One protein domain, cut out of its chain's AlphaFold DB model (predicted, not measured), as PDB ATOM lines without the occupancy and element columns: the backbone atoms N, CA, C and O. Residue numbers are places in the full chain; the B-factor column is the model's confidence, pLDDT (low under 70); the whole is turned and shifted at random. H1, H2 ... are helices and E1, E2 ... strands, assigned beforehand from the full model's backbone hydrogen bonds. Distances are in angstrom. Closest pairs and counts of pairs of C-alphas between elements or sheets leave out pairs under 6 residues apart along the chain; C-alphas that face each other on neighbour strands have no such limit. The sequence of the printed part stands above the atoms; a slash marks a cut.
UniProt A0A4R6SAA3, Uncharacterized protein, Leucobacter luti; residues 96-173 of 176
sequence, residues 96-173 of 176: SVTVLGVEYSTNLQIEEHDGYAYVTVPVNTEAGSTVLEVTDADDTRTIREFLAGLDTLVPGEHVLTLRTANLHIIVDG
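What this domain is: This is residues 96 to 173 of the 176 residues of an uncharacterized protein of Leucobacter luti (UniProt A0A4R6SAA3). What would one see first in this model? A strongly twisted sheet, E3 E4 E7 E6, has one face partly covered by a smaller sheet, E1 E2 E5, and by the helix H1, which packs beside E5 and lies over E7 and E6; the two sheets form a sandwich, only partly face to face. What is it made of? The printed part has 78 residues, with seven named strands and one named helix in the order E1 E2 E3 E4 E5 H1 E6 E7, and its class is mixed, helices and strands. The sheet E3 E4 E7 E6 is mixed, and the sheet E1 E2 E5 is antiparallel throughout. How large is it? It is compact and rounded, with a radius of gyration of the C-alphas of 11.4 A and spans of 31 by 26 by 21 A.

Where its parts are: Where are the strands of the larger sheet? E3 is residues 109 to 113, E4 is residues 116 to 122 and 19.3 A long from first to last C-alpha, E7 is residues 166 to 172 and 18.8 A long, and E6 is residues 156 to 161 and 16.5 A long. E7 ends at C-alpha 172, at (6.041, 38.720, -13.674). Where are the strands of the smaller sheet? E1 is residues 96 to 99, beginning at C-alpha 96, at (12.590, 18.749, -7.431); E2 is residues 102 to 106 and E5 is residues 132 to 134. Where is the helix? H1 is residues 137 to 149, 18.6 A long, and its first C-alpha is at (26.098, 25.016, -1.938).

How they stand to each other: How are the strands of the larger sheet paired? E4 and E7, inner strands, are parallel at 27 degrees, with N 119 and O 168 within hydrogen-bond range at 2.8 A. The hairpin E3 and E4 is antiparallel at 148 degrees, with N 111 and O 118 2.9 A apart, and the hairpin E6 and E7 is antiparallel at 161 degrees, with N 158 and O 169 2.8 A apart. How does the smaller sheet stand to it? In the sandwich, two sheets face to face, the parts that face each other are 10.5 A centre to centre, and the closest C-alphas of E1 and E3 are those of Val 99 and Glu 112, 6.1 A apart. In the smaller sheet, the hairpin E1 and E2 is antiparallel with N 97 and O 104 2.8 A apart, and E2 and E5 are antiparallel with N 105 and O 133 2.8 A apart. Where does the helix stand? H1 is on the larger sheet at a height over the sheet of 9.9 A, over E7 and only just over E6, on which 3 of its C-alphas fall; on the local plane, fitted to 6 C-alphas, it runs along the strands, at 27 degrees to E7. It only grazes the smaller sheet, with residues 139 to 147, and the closest C-alphas of H1 and E5 are those of Thr 140 and Glu 133, 5.0 A apart. Is the backbone of H1 in order? In H1 every O i to N i+4 pair is within hydrogen-bond range.

The domain as a whole: How far does the printed part reach? The two C-alphas farthest apart are those of Gly 101 and Leu 153, at 31.3 A. Is there a cut, or a long link? The printed part has no cut and no long link; E4 to E5 and H1 to E6 are short links, and the others are tight. Where is confidence low? The mean pLDDT of the printed part is 89.7, and residues 128 and 173 are under 70.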
ATOM      1  N   SER A  96      11.389  18.949  -6.622       92.19
ATOM      2  CA  SER A  96      12.590  18.749  -7.431       92.19
ATOM      3  C   SER A  96      12.247  18.807  -8.922       92.19
ATOM      4  O   SER A  96      11.372  18.072  -9.383       92.19
ATOM      5  N   VAL A  97      12.932  19.661  -9.680       91.81
ATOM      6  CA  VAL A  97      12.790  19.813 -11.135       91.81
ATOM      7  C   VAL A  97      14.176  19.810 -11.767       91.81
ATOM      8  O   VAL A  97      15.055  20.547 -11.337       91.81
ATOM      9  N   THR A  98      14.388  18.996 -12.799       93.19
ATOM     10  CA  THR A  98      15.649  18.997 -13.552       93.19
ATOM     11  C   THR A  98      15.514  19.855 -14.805       93.19
ATOM     12  O   THR A  98      14.676  19.563 -15.654       93.19
ATOM     13  N   VAL A  99      16.361  20.877 -14.939       91.00
ATOM     14  CA  VAL A  99      16.407  21.796 -16.089       91.00
ATOM     15  C   VAL A  99      17.852  21.887 -16.565       91.00
ATOM     16  O   VAL A  99      18.752  22.037 -15.743       91.00
ATOM     17  N   LEU A 100      18.106  21.721 -17.868       90.75
ATOM     18  CA  LEU A 100      19.466  21.710 -18.440       90.75
ATOM     19  C   LEU A 100      20.446  20.735 -17.747       90.75
ATOM     20  O   LEU A 100      21.654  20.950 -17.716       90.75
ATOM     21  N   GLY A 101      19.929  19.642 -17.174       89.44
ATOM     22  CA  GLY A 101      20.728  18.657 -16.435       89.44
ATOM     23  C   GLY A 101      21.112  19.063 -15.007       89.44
ATOM     24  O   GLY A 101      21.804  18.294 -14.342       89.44
ATOM     25  N   VAL A 102      20.647  20.216 -14.518       90.69
ATOM     26  CA  VAL A 102      20.787  20.658 -13.124       90.69
ATOM     27  C   VAL A 102      19.493  20.352 -12.374       90.69
ATOM     28  O   VAL A 102      18.401  20.630 -12.866       90.69
ATOM     29  N   GLU A 103      19.602  19.743 -11.194       92.88
ATOM     30  CA  GLU A 103      18.461  19.501 -10.310       92.88
ATOM     31  C   GLU A 103      18.226  20.717  -9.407       92.88
ATOM     32  O   GLU A 103      19.114  21.138  -8.662       92.88
ATOM     33  N   TYR A 104      17.013  21.260  -9.476       91.69
ATOM     34  CA  TYR A 104      16.542  22.389  -8.688       91.69
ATOM     35  C   TYR A 104      15.508  21.923  -7.675       91.69
ATOM     36  O   TYR A 104      14.573  21.214  -8.033       91.69
ATOM     37  N   SER A 105      15.631  22.380  -6.438       94.00
ATOM     38  CA  SER A 105      14.608  22.262  -5.402       94.00
ATOM     39  C   SER A 105      13.904  23.611  -5.283       94.00
ATOM     40  O   SER A 105      14.515  24.596  -4.865       94.00
ATOM     41  N   THR A 106      12.652  23.709  -5.733       92.06
ATOM     42  CA  THR A 106      11.965  25.001  -5.833       92.06
ATOM     43  C   THR A 106      10.462  24.921  -5.623       92.06
ATOM     44  O   THR A 106       9.835  23.915  -5.939       92.06
ATOM     45  N   ASN A 107       9.870  25.999  -5.113       89.69
ATOM     46  CA  ASN A 107       8.422  26.219  -5.135       89.69
ATOM     47  C   ASN A 107       7.978  27.170  -6.266       89.69
ATOM     48  O   ASN A 107       6.799  27.511  -6.348       89.69
ATOM     49  N   LEU A 108       8.903  27.593  -7.130       89.94
ATOM     50  CA  LEU A 108       8.640  28.450  -8.279       89.94
ATOM     51  C   LEU A 108       8.444  27.642  -9.564       89.94
ATOM     52  O   LEU A 108       8.727  26.438  -9.651       89.94
ATOM     53  N   GLN A 109       7.941  28.316 -10.593       89.81
ATOM     54  CA  GLN A 109       7.953  27.788 -11.950       89.81
ATOM     55  C   GLN A 109       9.346  27.982 -12.546       89.81
ATOM     56  O   GLN A 109       9.851  29.101 -12.569       89.81
ATOM     57  N   ILE A 110       9.947  26.883 -13.002       92.56
ATOM     58  CA  ILE A 110      11.238  26.875 -13.686       92.56
ATOM     59  C   ILE A 110      11.119  26.097 -14.994       92.56
ATOM     60  O   ILE A 110      10.562  24.997 -15.014       92.56
ATOM     61  N   GLU A 111      11.622  26.678 -16.078       92.06
ATOM     62  CA  GLU A 111      11.522  26.143 -17.436       92.06
ATOM     63  C   GLU A 111      12.827  26.354 -18.209       92.06
ATOM     64  O   GLU A 111      13.602  27.260 -17.912       92.06
ATOM     65  N   GLU A 112      13.077  25.511 -19.209       93.06
ATOM     66  CA  GLU A 112      14.158  25.720 -20.173       93.06
ATOM     67  C   GLU A 112      13.625  26.502 -21.374       93.06
ATOM     68  O   GLU A 112      12.686  26.043 -22.026       93.06
ATOM     69  N   HIS A 113      14.269  27.621 -21.713       91.06
ATOM     70  CA  HIS A 113      14.043  28.335 -22.973       91.06
ATOM     71  C   HIS A 113      15.386  28.762 -23.568       91.06
ATOM     72  O   HIS A 113      16.278  29.194 -22.847       91.06
ATOM     73  N   ASP A 114      15.564  28.603 -24.880       90.31
ATOM     74  CA  ASP A 114      16.772  29.032 -25.613       90.31
ATOM     75  C   ASP A 114      18.122  28.583 -24.998       90.31
ATOM     76  O   ASP A 114      19.146  29.248 -25.155       90.31
ATOM     77  N   GLY A 115      18.146  27.438 -24.303       89.56
ATOM     78  CA  GLY A 115      19.346  26.911 -23.640       89.56
ATOM     79  C   GLY A 115      19.672  27.546 -22.282       89.56
ATOM     80  O   GLY A 115      20.760  27.313 -21.755       89.56
ATOM     81  N   TYR A 116      18.742  28.310 -21.704       91.88
ATOM     82  CA  TYR A 116      18.839  28.903 -20.371       91.88
ATOM     83  C   TYR A 116      17.683  28.444 -19.478       91.88
ATOM     84  O   TYR A 116      16.596  28.112 -19.954       91.88
ATOM     85  N   ALA A 117      17.923  28.418 -18.168       93.50
ATOM     86  CA  ALA A 117      16.880  28.163 -17.185       93.50
ATOM     87  C   ALA A 117      16.200  29.486 -16.814       93.50
ATOM     88  O   ALA A 117      16.875  30.418 -16.376       93.50
ATOM     89  N   TYR A 118      14.881  29.545 -16.963       94.44
ATOM     90  CA  TYR A 118      14.043  30.686 -16.616       94.44
ATOM     91  C   TYR A 118      13.176  30.354 -15.414       94.44
ATOM     92  O   TYR A 118      12.482  29.341 -15.400       94.44
ATOM     93  N   VAL A 119      13.196  31.226 -14.415       93.44
ATOM     94  CA  VAL A 119      12.408  31.128 -13.194       93.44
ATOM     95  C   VAL A 119      11.411  32.270 -13.170       93.44
ATOM     96  O   VAL A 119      11.805  33.426 -13.288       93.44
ATOM     97  N   THR A 120      10.134  31.961 -12.976       91.44
ATOM     98  CA  THR A 120       9.089  32.981 -12.836       91.44
ATOM     99  C   THR A 120       8.799  33.231 -11.360       91.44
ATOM    100  O   THR A 120       8.437  32.311 -10.622       91.44
ATOM    101  N   VAL A 121       8.959  34.484 -10.940       89.69
ATOM    102  CA  VAL A 121       8.656  34.989  -9.599       89.69
ATOM    103  C   VAL A 121       7.431  35.900  -9.708       89.69
ATOM    104  O   VAL A 121       7.487  36.893 -10.432       89.69
ATOM    105  N   PRO A 122       6.324  35.613  -9.004       86.25
ATOM    106  CA  PRO A 122       5.170  36.506  -9.011       86.25
ATOM    107  C   PRO A 122       5.506  37.857  -8.367       86.25
ATOM    108  O   PRO A 122       6.235  37.913  -7.368       86.25
ATOM    109  N   VAL A 123       4.939  38.951  -8.877       84.38
ATOM    110  CA  VAL A 123       5.033  40.253  -8.199       84.38
ATOM    111  C   VAL A 123       4.429  40.218  -6.797       84.38
ATOM    112  O   VAL A 123       3.510  39.451  -6.511       84.38
ATOM    113  N   ASN A 124       4.915  41.098  -5.922       81.69
ATOM    114  CA  ASN A 124       4.512  41.180  -4.513       81.69
ATOM    115  C   ASN A 124       4.786  39.895  -3.705       81.69
ATOM    116  O   ASN A 124       4.220  39.709  -2.627       81.69
ATOM    117  N   THR A 125       5.653  39.010  -4.202       82.19
ATOM    118  CA  THR A 125       6.110  37.843  -3.444       82.19
ATOM    119  C   THR A 125       7.085  38.279  -2.359       82.19
ATOM    120  O   THR A 125       8.049  39.000  -2.627       82.19
ATOM    121  N   GLU A 126       6.874  37.805  -1.132       78.31
ATOM    122  CA  GLU A 126       7.829  37.995  -0.044       78.31
ATOM    123  C   GLU A 126       9.063  37.109  -0.263       78.31
ATOM    124  O   GLU A 126       8.937  35.892  -0.422       78.31
ATOM    125  N   ALA A 127      10.268  37.682  -0.194       71.19
ATOM    126  CA  ALA A 127      11.517  36.948  -0.422       71.19
ATOM    127  C   ALA A 127      11.675  35.698   0.470       71.19
ATOM    128  O   ALA A 127      12.197  34.677   0.029       71.19
ATOM    129  N   GLY A 128      11.168  35.736   1.709       69.56
ATOM    130  CA  GLY A 128      11.215  34.604   2.646       69.56
ATOM    131  C   GLY A 128      10.276  33.440   2.310       69.56
ATOM    132  O   GLY A 128      10.391  32.374   2.910       69.56
ATOM    133  N   SER A 129       9.354  33.627   1.365       77.44
ATOM    134  CA  SER A 129       8.397  32.600   0.930       77.44
ATOM    135  C   SER A 129       8.866  31.822  -0.304       77.44
ATOM    136  O   SER A 129       8.255  30.819  -0.674       77.44
ATOM    137  N   THR A 130       9.960  32.265  -0.926       86.00
ATOM    138  CA  THR A 130      10.501  31.691  -2.157       86.00
ATOM    139  C   THR A 130      11.645  30.733  -1.850       86.00
ATOM    140  O   THR A 130      12.588  31.074  -1.139       86.00
ATOM    141  N   VAL A 131      11.586  29.538  -2.429       89.88
ATOM    142  CA  VAL A 131      12.637  28.527  -2.353       89.88
ATOM    143  C   VAL A 131      13.131  28.249  -3.764       89.88
ATOM    144  O   VAL A 131      12.355  27.886  -4.648       89.88
ATOM    145  N   LEU A 132      14.434  28.406  -3.968       92.50
ATOM    146  CA  LEU A 132      15.139  27.978  -5.167       92.50
ATOM    147  C   LEU A 132      16.556  27.584  -4.760       92.50
ATOM    148  O   LEU A 132      17.356  28.428  -4.361       92.50
ATOM    149  N   GLU A 133      16.843  26.293  -4.827       93.88
ATOM    150  CA  GLU A 133      18.115  25.718  -4.403       93.88
ATOM    151  C   GLU A 133      18.619  24.737  -5.461       93.88
ATOM    152  O   GLU A 133      17.832  24.129  -6.187       93.88
ATOM    153  N   VAL A 134      19.935  24.573  -5.532       94.00
ATOM    154  CA  VAL A 134      20.623  23.609  -6.400       94.00
ATOM    155  C   VAL A 134      21.548  22.735  -5.555       94.00
ATOM    156  O   VAL A 134      21.824  23.031  -4.397       94.00
ATOM    157  N   THR A 135      22.059  21.635  -6.108       92.88
ATOM    158  CA  THR A 135      22.951  20.736  -5.351       92.88
ATOM    159  C   THR A 135      24.248  21.419  -4.896       92.88
ATOM    160  O   THR A 135      24.812  21.052  -3.865       92.88
ATOM    161  N   ASP A 136      24.733  22.404  -5.656       93.19
ATOM    162  CA  ASP A 136      25.917  23.181  -5.292       93.19
ATOM    163  C   ASP A 136      25.587  24.217  -4.201       93.19
ATOM    164  O   ASP A 136      24.653  25.019  -4.315       93.19
ATOM    165  N   ALA A 137      26.352  24.183  -3.110       93.06
ATOM    166  CA  ALA A 137      26.098  25.016  -1.938       93.06
ATOM    167  C   ALA A 137      26.462  26.494  -2.158       93.06
ATOM    168  O   ALA A 137      25.833  27.365  -1.554       93.06
ATOM    169  N   ASP A 138      27.457  26.780  -3.004       94.62
ATOM    170  CA  ASP A 138      27.849  28.152  -3.322       94.62
ATOM    171  C   ASP A 138      26.804  28.794  -4.242       94.62
ATOM    172  O   ASP A 138      26.321  29.884  -3.941       94.62
ATOM    173  N   ASP A 139      26.379  28.086  -5.293       94.56
ATOM    174  CA  ASP A 139      25.320  28.545  -6.195       94.56
ATOM    175  C   ASP A 139      23.998  28.742  -5.426       94.56
ATOM    176  O   ASP A 139      23.342  29.774  -5.573       94.56
ATOM    177  N   THR A 140      23.635  27.824  -4.518       94.06
ATOM    178  CA  THR A 140      22.454  27.981  -3.644       94.06
ATOM    179  C   THR A 140      22.548  29.211  -2.750       94.06
ATOM    180  O   THR A 140      21.565  29.935  -2.570       94.06
ATOM    181  N   ARG A 141      23.727  29.482  -2.182       94.06
ATOM    182  CA  ARG A 141      23.947  30.686  -1.382       94.06
ATOM    183  C   ARG A 141      23.773  31.944  -2.230       94.06
ATOM    184  O   ARG A 141      23.080  32.861  -1.794       94.06
ATOM    185  N   THR A 142      24.352  31.973  -3.428       94.88
ATOM    186  CA  THR A 142      24.227  33.092  -4.369       94.88
ATOM    187  C   THR A 142      22.773  33.334  -4.775       94.88
ATOM    188  O   THR A 142      22.319  34.477  -4.741       94.88
ATOM    189  N   ILE A 143      22.012  32.278  -5.077       93.62
ATOM    190  CA  ILE A 143      20.576  32.376  -5.377       93.62
ATOM    191  C   ILE A 143      19.815  32.967  -4.189       93.62
ATOM    192  O   ILE A 143      19.022  33.891  -4.358       93.62
ATOM    193  N   ARG A 144      20.069  32.474  -2.974       92.81
ATOM    194  CA  ARG A 144      19.381  32.943  -1.767       92.81
ATOM    195  C   ARG A 144      19.665  34.414  -1.472       92.81
ATOM    196  O   ARG A 144      18.745  35.153  -1.138       92.81
ATOM    197  N   GLU A 145      20.923  34.834  -1.589       93.31
ATOM    198  CA  GLU A 145      21.321  36.236  -1.415       93.31
ATOM    199  C   GLU A 145      20.672  37.132  -2.480       93.31
ATOM    200  O   GLU A 145      20.176  38.208  -2.147       93.31
ATOM    201  N   PHE A 146      20.600  36.668  -3.733       93.00
ATOM    202  CA  PHE A 146      19.923  37.384  -4.813       93.00
ATOM    203  C   PHE A 146      18.418  37.540  -4.546       93.00
ATOM    204  O   PHE A 146      17.905  38.656  -4.572       93.00
ATOM    205  N   LEU A 147      17.714  36.446  -4.234       91.50
ATOM    206  CA  LEU A 147      16.272  36.467  -3.967       91.50
ATOM    207  C   LEU A 147      15.913  37.308  -2.736       91.50
ATOM    208  O   LEU A 147      14.875  37.959  -2.726       91.50
ATOM    209  N   ALA A 148      16.778  37.345  -1.718       90.12
ATOM    210  CA  ALA A 148      16.590  38.193  -0.541       90.12
ATOM    211  C   ALA A 148      16.643  39.699  -0.861       90.12
ATOM    212  O   ALA A 148      16.031  40.491  -0.146       90.12
ATOM    213  N   GLY A 149      17.379  40.089  -1.906       88.94
ATOM    214  CA  GLY A 149      17.488  41.471  -2.377       88.94
ATOM    215  C   GLY A 149      16.616  41.797  -3.591       88.94
ATOM    216  O   GLY A 149      16.653  42.935  -4.059       88.94
ATOM    217  N   LEU A 150      15.870  40.823  -4.119       90.06
ATOM    218  CA  LEU A 150      15.051  40.994  -5.313       90.06
ATOM    219  C   LEU A 150      13.828  41.862  -4.999       90.06
ATOM    220  O   LEU A 150      13.017  41.524  -4.137       90.06
ATOM    221  N   ASP A 151      13.681  42.966  -5.729       88.44
ATOM    222  CA  ASP A 151      12.491  43.811  -5.657       88.44
ATOM    223  C   ASP A 151      11.383  43.225  -6.540       88.44
ATOM    224  O   ASP A 151      11.382  43.384  -7.759       88.44
ATOM    225  N   THR A 152      10.430  42.532  -5.915       86.94
ATOM    226  CA  THR A 152       9.289  41.915  -6.605       86.94
ATOM    227  C   THR A 152       8.145  42.898  -6.875       86.94
ATOM    228  O   THR A 152       7.099  42.488  -7.373       86.94
ATOM    229  N   LEU A 153       8.291  44.191  -6.554       85.44
ATOM    230  CA  LEU A 153       7.281  45.213  -6.867       85.44
ATOM    231  C   LEU A 153       7.403  45.734  -8.303       85.44
ATOM    232  O   LEU A 153       6.456  46.326  -8.827       85.44
ATOM    233  N   VAL A 154       8.559  45.529  -8.936       85.69
ATOM    234  CA  VAL A 154       8.852  46.004 -10.288       85.69
ATOM    235  C   VAL A 154       9.020  44.799 -11.215       85.69
ATOM    236  O   VAL A 154       9.972  44.041 -11.048       85.69
ATOM    237  N   PRO A 155       8.131  44.615 -12.211       89.00
ATOM    238  CA  PRO A 155       8.316  43.586 -13.223       89.00
ATOM    239  C   PRO A 155       9.620  43.788 -13.992       89.00
ATOM    240  O   PRO A 155       9.970  44.914 -14.362       89.00
ATOM    241  N   GLY A 156      10.322  42.696 -14.268       90.44
ATOM    242  CA  GLY A 156      11.622  42.756 -14.916       90.44
ATOM    243  C   GLY A 156      12.299  41.401 -15.031       90.44
ATOM    244  O   GLY A 156      11.916  40.432 -14.382       90.44
ATOM    245  N   GLU A 157      13.323  41.349 -15.873       92.19
ATOM    246  CA  GLU A 157      14.193  40.189 -16.007       92.19
ATOM    247  C   GLU A 157      15.535  40.473 -15.338       92.19
ATOM    248  O   GLU A 157      16.144  41.530 -15.525       92.19
ATOM    249  N   HIS A 158      16.013  39.497 -14.579       93.00
ATOM    250  CA  HIS A 158      17.297  39.528 -13.913       93.00
ATOM    251  C   HIS A 158      18.094  38.286 -14.278       93.00
ATOM    252  O   HIS A 158      17.582  37.173 -14.232       93.00
ATOM    253  N   VAL A 159      19.370  38.470 -14.598       94.50
ATOM    254  CA  VAL A 159      20.262  37.359 -14.928       94.50
ATOM    255  C   VAL A 159      21.227  37.146 -13.776       94.50
ATOM    256  O   VAL A 159      21.957  38.059 -13.388       94.50
ATOM    257  N   LEU A 160      21.237  35.928 -13.245       94.06
ATOM    258  CA  LEU A 160      22.144  35.487 -12.201       94.06
ATOM    259  C   LEU A 160      23.148  34.495 -12.788       94.06
ATOM    260  O   LEU A 160      22.791  33.403 -13.225       94.06
ATOM    261  N   THR A 161      24.422  34.876 -12.793       93.44
ATOM    262  CA  THR A 161      25.505  33.985 -13.216       93.44
ATOM    263  C   THR A 161      25.900  33.070 -12.067       93.44
ATOM    264  O   THR A 161      26.473  33.526 -11.077       93.44
ATOM    265  N   LEU A 162      25.609  31.779 -12.215       91.50
ATOM    266  CA  LEU A 162      26.064  30.724 -11.314       91.50
ATOM    267  C   LEU A 162      27.291  30.030 -11.912       91.50
ATOM    268  O   LEU A 162      27.653  30.246 -13.072       91.50
ATOM    269  N   ARG A 163      27.947  29.170 -11.134       88.81
ATOM    270  CA  ARG A 163      29.093  28.388 -11.625       88.81
ATOM    271  C   ARG A 163      28.673  27.339 -12.644       88.81
ATOM    272  O   ARG A 163      29.430  27.030 -13.562       88.81
ATOM    273  N   THR A 164      27.488  26.774 -12.440       80.44
ATOM    274  CA  THR A 164      26.932  25.689 -13.251       80.44
ATOM    275  C   THR A 164      26.231  26.191 -14.514       80.44
ATOM    276  O   THR A 164      26.420  25.603 -15.578       80.44
ATOM    277  N   ALA A 165      25.460  27.277 -14.421       85.56
ATOM    278  CA  ALA A 165      24.739  27.877 -15.544       85.56
ATOM    279  C   ALA A 165      24.313  29.327 -15.247       85.56
ATOM    280  O   ALA A 165      24.274  29.759 -14.099       85.56
ATOM    281  N   ASN A 166      23.927  30.074 -16.283       91.69
ATOM    282  CA  ASN A 166      23.187  31.320 -16.083       91.69
ATOM    283  C   ASN A 166      21.716  31.001 -15.805       91.69
ATOM    284  O   ASN A 166      21.100  30.207 -16.518       91.69
ATOM    285  N   LEU A 167      21.166  31.654 -14.789       93.06
ATOM    286  CA  LEU A 167      19.777  31.551 -14.381       93.06
ATOM    287  C   LEU A 167      19.077  32.881 -14.667       93.06
ATOM    288  O   LEU A 167      19.498  33.925 -14.174       93.06
ATOM    289  N   HIS A 168      18.012  32.839 -15.455       95.00
ATOM    290  CA  HIS A 168      17.182  33.995 -15.762       95.00
ATOM    291  C   HIS A 168      15.987  34.002 -14.813       95.00
ATOM    292  O   HIS A 168      15.299  32.999 -14.654       95.00
ATOM    293  N   ILE A 169      15.749  35.121 -14.144       92.50
ATOM    294  CA  ILE A 169      14.691  35.288 -13.154       92.50
ATOM    295  C   ILE A 169      13.774  36.389 -13.663       92.50
ATOM    296  O   ILE A 169      14.187  37.538 -13.797       92.50
ATOM    297  N   ILE A 170      12.534  36.026 -13.961       91.81
ATOM    298  CA  ILE A 170      11.501  36.922 -14.460       91.81
ATOM    299  C   ILE A 170      10.569  37.238 -13.297       91.81
ATOM    300  O   ILE A 170       9.884  36.353 -12.790       91.81
ATOM    301  N   VAL A 171      10.533  38.500 -12.886       90.56
ATOM    302  CA  VAL A 171       9.480  39.019 -12.016       90.56
ATOM    303  C   VAL A 171       8.289  39.360 -12.906       90.56
ATOM    304  O   VAL A 171       8.343  40.335 -13.660       90.56
ATOM    305  N   ASP A 172       7.236  38.545 -12.846       84.19
ATOM    306  CA  ASP A 172       6.041  38.720 -13.674       84.19
ATOM    307  C   ASP A 172       4.885  39.346 -12.881       84.19
ATOM    308  O   ASP A 172       4.517  38.904 -11.789       84.19
ATOM    309  N   GLY A 173       4.318  40.400 -13.470       61.25
ATOM    310  CA  GLY A 173       3.234  41.226 -12.949       61.25
ATOM    311  C   GLY A 173       1.847  40.600 -13.022       61.25
ATOM    312  O   GLY A 173       0.880  41.260 -12.644       61.25
TER     313      GLY A 173